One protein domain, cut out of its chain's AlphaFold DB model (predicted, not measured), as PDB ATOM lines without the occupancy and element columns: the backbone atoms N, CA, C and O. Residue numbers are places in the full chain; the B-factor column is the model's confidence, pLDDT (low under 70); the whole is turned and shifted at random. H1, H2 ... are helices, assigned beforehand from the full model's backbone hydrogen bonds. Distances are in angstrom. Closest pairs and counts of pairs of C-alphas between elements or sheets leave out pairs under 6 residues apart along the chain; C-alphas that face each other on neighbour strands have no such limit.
ATOM      1  N   ALA A  58     -25.643  34.399   9.952       85.81
ATOM      2  CA  ALA A  58     -24.999  33.360   9.148       85.81
ATOM      3  C   ALA A  58     -25.733  32.019   9.273       85.81
ATOM      4  O   ALA A  58     -25.976  31.356   8.267       85.81
ATOM      5  N   ARG A  59     -26.159  31.656  10.488       82.19
ATOM      6  CA  ARG A  59     -26.967  30.457  10.726       82.19
ATOM      7  C   ARG A  59     -28.318  30.534  10.013       82.19
ATOM      8  O   ARG A  59     -28.683  29.596   9.316       82.19
ATOM      9  N   ALA A  60     -29.031  31.655  10.121       83.44
ATOM     10  CA  ALA A  60     -30.295  31.862   9.410       83.44
ATOM     11  C   ALA A  60     -30.122  31.752   7.885       83.44
ATOM     12  O   ALA A  60     -30.925  31.109   7.214       83.44
ATOM     13  N   ALA A  61     -29.052  32.343   7.341       84.94
ATOM     14  CA  ALA A  61     -28.730  32.260   5.920       84.94
ATOM     15  C   ALA A  61     -28.425  30.823   5.474       84.94
ATOM     16  O   ALA A  61     -28.840  30.428   4.388       84.94
ATOM     17  N   TYR A  62     -27.750  30.036   6.316       82.19
ATOM     18  CA  TYR A  62     -27.489  28.623   6.051       82.19
ATOM     19  C   TYR A  62     -28.786  27.808   5.969       82.19
ATOM     20  O   TYR A  62     -29.001  27.112   4.981       82.19
ATOM     21  N   HIS A  63     -29.700  27.965   6.934       80.38
ATOM     22  CA  HIS A  63     -31.003  27.286   6.885       80.38
ATOM     23  C   HIS A  63     -31.837  27.714   5.668       80.38
ATOM     24  O   HIS A  63     -32.491  26.881   5.051       80.38
ATOM     25  N   LEU A  64     -31.792  28.995   5.284       82.88
ATOM     26  CA  LEU A  64     -32.452  29.475   4.064       82.88
ATOM     27  C   LEU A  64     -31.884  28.832   2.793       82.88
ATOM     28  O   LEU A  64     -32.623  28.658   1.830       82.88
ATOM     29  N   HIS A  65     -30.590  28.507   2.779       83.06
ATOM     30  CA  HIS A  65     -29.950  27.863   1.638       83.06
ATOM     31  C   HIS A  65     -30.241  26.357   1.582       83.06
ATOM     32  O   HIS A  65     -30.507  25.838   0.505       83.06
ATOM     33  N   GLY A  66     -30.242  25.683   2.737       74.50
ATOM     34  CA  GLY A  66     -30.518  24.246   2.843       74.50
ATOM     35  C   GLY A  66     -31.995  23.867   2.704       74.50
ATOM     36  O   GLY A  66     -32.296  22.722   2.408       74.50
ATOM     37  N   ALA A  67     -32.928  24.812   2.856       67.81
ATOM     38  CA  ALA A  67     -34.366  24.537   2.760       67.81
ATOM     39  C   ALA A  67     -34.848  24.072   1.366       67.81
ATOM     40  O   ALA A  67     -35.987  23.625   1.251       67.81
ATOM     41  N   GLU A  68     -34.027  24.179   0.312       70.25
ATOM     42  CA  GLU A  68     -34.349  23.596  -1.003       70.25
ATOM     43  C   GLU A  68     -33.941  22.118  -1.126       70.25
ATOM     44  O   GLU A  68     -34.420  21.422  -2.022       70.25
ATOM     45  N   GLU A  69     -33.089  21.624  -0.225       69.88
ATOM     46  CA  GLU A  69     -32.628  20.241  -0.197       69.88
ATOM     47  C   GLU A  69     -33.437  19.484   0.865       69.88
ATOM     48  O   GLU A  69     -33.226  19.625   2.066       69.88
ATOM     49  N   PRO A  78     -36.560  26.145  14.586       85.62
ATOM     50  CA  PRO A  78     -37.289  26.623  13.422       85.62
ATOM     51  C   PRO A  78     -36.709  27.959  12.949       85.62
ATOM     52  O   PRO A  78     -36.427  28.851  13.750       85.62
ATOM     53  N   LEU A  79     -36.564  28.125  11.631       81.75
ATOM     54  CA  LEU A  79     -35.989  29.333  11.029       81.75
ATOM     55  C   LEU A  79     -36.666  30.621  11.528       81.75
ATOM     56  O   LEU A  79     -35.993  31.629  11.727       81.75
ATOM     57  N   SER A  80     -37.978  30.578  11.778       84.00
ATOM     58  CA  SER A  80     -38.727  31.705  12.339       84.00
ATOM     59  C   SER A  80     -38.193  32.158  13.699       84.00
ATOM     60  O   SER A  80     -38.078  33.356  13.929       84.00
ATOM     61  N   GLU A  81     -37.812  31.222  14.573       90.62
ATOM     62  CA  GLU A  81     -37.243  31.532  15.889       90.62
ATOM     63  C   GLU A  81     -35.837  32.130  15.753       90.62
ATOM     64  O   GLU A  81     -35.487  33.075  16.458       90.62
ATOM     65  N   ILE A  82     -35.033  31.641  14.803       86.31
ATOM     66  CA  ILE A  82     -33.702  32.208  14.538       86.31
ATOM     67  C   ILE A  82     -33.826  33.648  14.019       86.31
ATOM     68  O   ILE A  82     -33.068  34.518  14.444       86.31
ATOM     69  N   VAL A  83     -34.778  33.916  13.120       85.56
ATOM     70  CA  VAL A  83     -35.034  35.270  12.599       85.56
ATOM     71  C   VAL A  83     -35.496  36.209  13.714       85.56
ATOM     72  O   VAL A  83     -34.951  37.304  13.833       85.56
ATOM     73  N   GLU A  84     -36.411  35.765  14.577       91.19
ATOM     74  CA  GLU A  84     -36.862  36.542  15.740       91.19
ATOM     75  C   GLU A  84     -35.688  36.881  16.679       91.19
ATOM     76  O   GLU A  84     -35.518  38.034  17.079       91.19
ATOM     77  N   GLN A  85     -34.791  35.919  16.941       86.12
ATOM     78  CA  GLN A  85     -33.570  36.165  17.719       86.12
ATOM     79  C   GLN A  85     -32.622  37.173  17.048       86.12
ATOM     80  O   GLN A  85     -31.965  37.956  17.739       86.12
ATOM     81  N   VAL A  86     -32.507  37.167  15.716       87.62
ATOM     82  CA  VAL A  86     -31.693  38.150  14.978       87.62
ATOM     83  C   VAL A  86     -32.279  39.554  15.133       87.62
ATOM     84  O   VAL A  86     -31.524  40.493  15.398       87.62
ATOM     85  N   GLU A  87     -33.597  39.703  15.003       91.38
ATOM     86  CA  GLU A  87     -34.283  40.992  15.144       91.38
ATOM     87  C   GLU A  87     -34.153  41.552  16.567       91.38
ATOM     88  O   GLU A  87     -33.706  42.691  16.731       91.38
ATOM     89  N   GLU A  88     -34.411  40.738  17.596       91.56
ATOM     90  CA  GLU A  88     -34.255  41.134  19.005       91.56
ATOM     91  C   GLU A  88     -32.827  41.637  19.290       91.56
ATOM     92  O   GLU A  88     -32.610  42.700  19.887       91.56
ATOM     93  N   ARG A  89     -31.814  40.907  18.807       84.56
ATOM     94  CA  ARG A  89     -30.403  41.277  19.005       84.56
ATOM     95  C   ARG A  89     -30.000  42.509  18.212       84.56
ATOM     96  O   ARG A  89     -29.161  43.290  18.670       84.56
ATOM     97  N   PHE A  90     -30.577  42.708  17.036       90.06
ATOM     98  CA  PHE A  90     -30.351  43.914  16.255       90.06
ATOM     99  C   PHE A  90     -30.895  45.157  16.974       90.06
ATOM    100  O   PHE A  90     -30.213  46.190  17.026       90.06
ATOM    101  N   GLU A  91     -32.074  45.056  17.589       93.12
ATOM    102  CA  GLU A  91     -32.641  46.141  18.392       93.12
ATOM    103  C   GLU A  91     -31.771  46.475  19.611       93.12
ATOM    104  O   GLU A  91     -31.519  47.656  19.876       93.12
ATOM    105  N   GLU A  92     -31.232  45.462  20.298       87.75
ATOM    106  CA  GLU A  92     -30.295  45.627  21.420       87.75
ATOM    107  C   GLU A  92     -29.032  46.409  21.003       87.75
ATOM    108  O   GLU A  92     -28.610  47.361  21.678       87.75
ATOM    109  N   VAL A  93     -28.446  46.062  19.852       89.06
ATOM    110  CA  VAL A  93     -27.293  46.783  19.284       89.06
ATOM    111  C   VAL A  93     -27.664  48.234  18.964       89.06
ATOM    112  O   VAL A  93     -26.921  49.156  19.322       89.06
ATOM    113  N   CYS A  94     -28.823  48.469  18.344       90.69
ATOM    114  CA  CYS A  94     -29.295  49.816  18.019       90.69
ATOM    115  C   CYS A  94     -29.575  50.661  19.272       90.69
ATOM    116  O   CYS A  94     -29.290  51.865  19.285       90.69
ATOM    117  N   ALA A  95     -30.128  50.064  20.329       89.56
ATOM    118  CA  ALA A  95     -30.334  50.724  21.615       89.56
ATOM    119  C   ALA A  95     -28.996  51.118  22.255       89.56
ATOM    120  O   ALA A  95     -28.826  52.265  22.674       89.56
ATOM    121  N   THR A  96     -28.019  50.208  22.239       87.06
ATOM    122  CA  THR A  96     -26.666  50.455  22.756       87.06
ATOM    123  C   THR A  96     -25.987  51.601  22.006       87.06
ATOM    124  O   THR A  96     -25.484  52.542  22.625       87.06
ATOM    125  N   LEU A  97     -26.022  51.585  20.669       88.38
ATOM    126  CA  LEU A  97     -25.454  52.651  19.840       88.38
ATOM    127  C   LEU A  97     -26.111  54.006  20.124       88.38
ATOM    128  O   LEU A  97     -25.401  54.989  20.359       88.38
ATOM    129  N   ARG A  98     -27.447  54.057  20.193       91.12
ATOM    130  CA  ARG A  98     -28.173  55.282  20.562       91.12
ATOM    131  C   ARG A  98     -27.768  55.782  21.950       91.12
ATOM    132  O   ARG A  98     -27.399  56.948  22.086       91.12
ATOM    133  N   GLY A  99     -27.716  54.904  22.953       87.56
ATOM    134  CA  GLY A  99     -27.253  55.253  24.301       87.56
ATOM    135  C   GLY A  99     -25.849  55.870  24.313       87.56
ATOM    136  O   GLY A  99     -25.619  56.887  24.969       87.56
ATOM    137  N   THR A 100     -24.923  55.327  23.516       85.06
ATOM    138  CA  THR A 100     -23.564  55.890  23.411       85.06
ATOM    139  C   THR A 100     -23.510  57.247  22.716       85.06
ATOM    140  O   THR A 100     -22.689  58.084  23.097       85.06
ATOM    141  N   SER A 101     -24.380  57.505  21.732       82.38
ATOM    142  CA  SER A 101     -24.435  58.817  21.074       82.38
ATOM    143  C   SER A 101     -24.877  59.930  22.026       82.38
ATOM    144  O   SER A 101     -24.222  60.971  22.072       82.38
ATOM    145  N   TYR A 102     -25.883  59.686  22.872       79.75
ATOM    146  CA  TYR A 102     -26.358  60.682  23.842       79.75
ATOM    147  C   TYR A 102     -25.342  60.972  24.959       79.75
ATOM    148  O   TYR A 102     -25.232  62.105  25.435       79.75
ATOM    149  N   ALA A 103     -24.540  59.975  25.350       74.69
ATOM    150  CA  ALA A 103     -23.455  60.171  26.313       74.69
ATOM    151  C   ALA A 103     -22.358  61.110  25.776       74.69
ATOM    152  O   ALA A 103     -21.720  61.835  26.538       74.69
ATOM    153  N   ARG A 104     -22.145  61.130  24.453       69.69
ATOM    154  CA  ARG A 104     -21.177  62.036  23.822       69.69
ATOM    155  C   ARG A 104     -21.680  63.479  23.772       69.69
ATOM    156  O   ARG A 104     -20.874  64.398  23.867       69.69
ATOM    157  N   GLU A 105     -22.985  63.667  23.624       69.44
ATOM    158  CA  GLU A 105     -23.612  64.982  23.455       69.44
ATOM    159  C   GLU A 105     -23.808  65.731  24.782       69.44
ATOM    160  O   GLU A 105     -23.789  66.957  24.820       69.44
ATOM    161  N   THR A 106     -23.909  64.998  25.891       64.88
ATOM    162  CA  THR A 106     -24.023  65.566  27.246       64.88
ATOM    163  C   THR A 106     -22.684  65.796  27.939       64.88
ATOM    164  O   THR A 106     -22.638  66.480  28.963       64.88
ATOM    165  N   SER A 107     -21.576  65.295  27.380       56.97
ATOM    166  CA  SER A 107     -20.261  65.787  27.780       56.97
ATOM    167  C   SER A 107     -20.197  67.246  27.348       56.97
ATOM    168  O   SER A 107     -20.265  67.488  26.140       56.97
TER     169      SER A 107
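What this domain is: This is residues 58 to 69 and 78 to 107 of the 269 residues of an uncharacterized protein of Dichomitus squalens (UniProt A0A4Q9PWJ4). One long, unbent helix, H2, makes most of a rod, and a short helix, H1, packs beside its first turns, residues 79 to 83, running the opposite way. Residues 87 to 107, of which 87 to 106 belong to H2, stand free and stick out alone. The printed part has 42 residues with two named helices, H1 then H2 along the chain, and no named strand; the class is all helix. The whole is extended, with a radius of gyration of the C-alphas of 16.0 A and spans of 55 by 14 by 8 A.

How they stand to each other: Look first at H2, residues 79 to 106, and then at H1, residues 58 to 66, which touches it. H2 touches H1 with residues 79 to 83 alone. The closest C-alphas of the two helices are those of Ala 60 and Ile 82, 6.2 A apart. Their lines stand at a shallow tilt of 26 degrees, and they run opposite ways. In both H1 and H2, every O i to N i+4 pair is within hydrogen-bond range.

Where its parts are: Find C-alpha 79 at (-35.989, 29.333, 11.029); from there H2 runs 41.5 A to C-alpha 106 at (-24.023, 65.566, 27.246). Then go to C-alpha 58 at (-24.999, 33.360, 9.148), where H1 begins; it measures 12.4 A to C-alpha 66.

The domain as a whole: The two C-alphas farthest apart are those of Glu 69 and Ser 107, at 54.9 A. Residues 70 to 77 are cut out and not printed, and C-alphas 69 and 78 are 15.7 A apart across the cut. The link from H1 to H2 runs across this cut. The mean pLDDT of the printed part is 82.6; look for values under 70 at residues 67, 69 and 104 to 107 of this model.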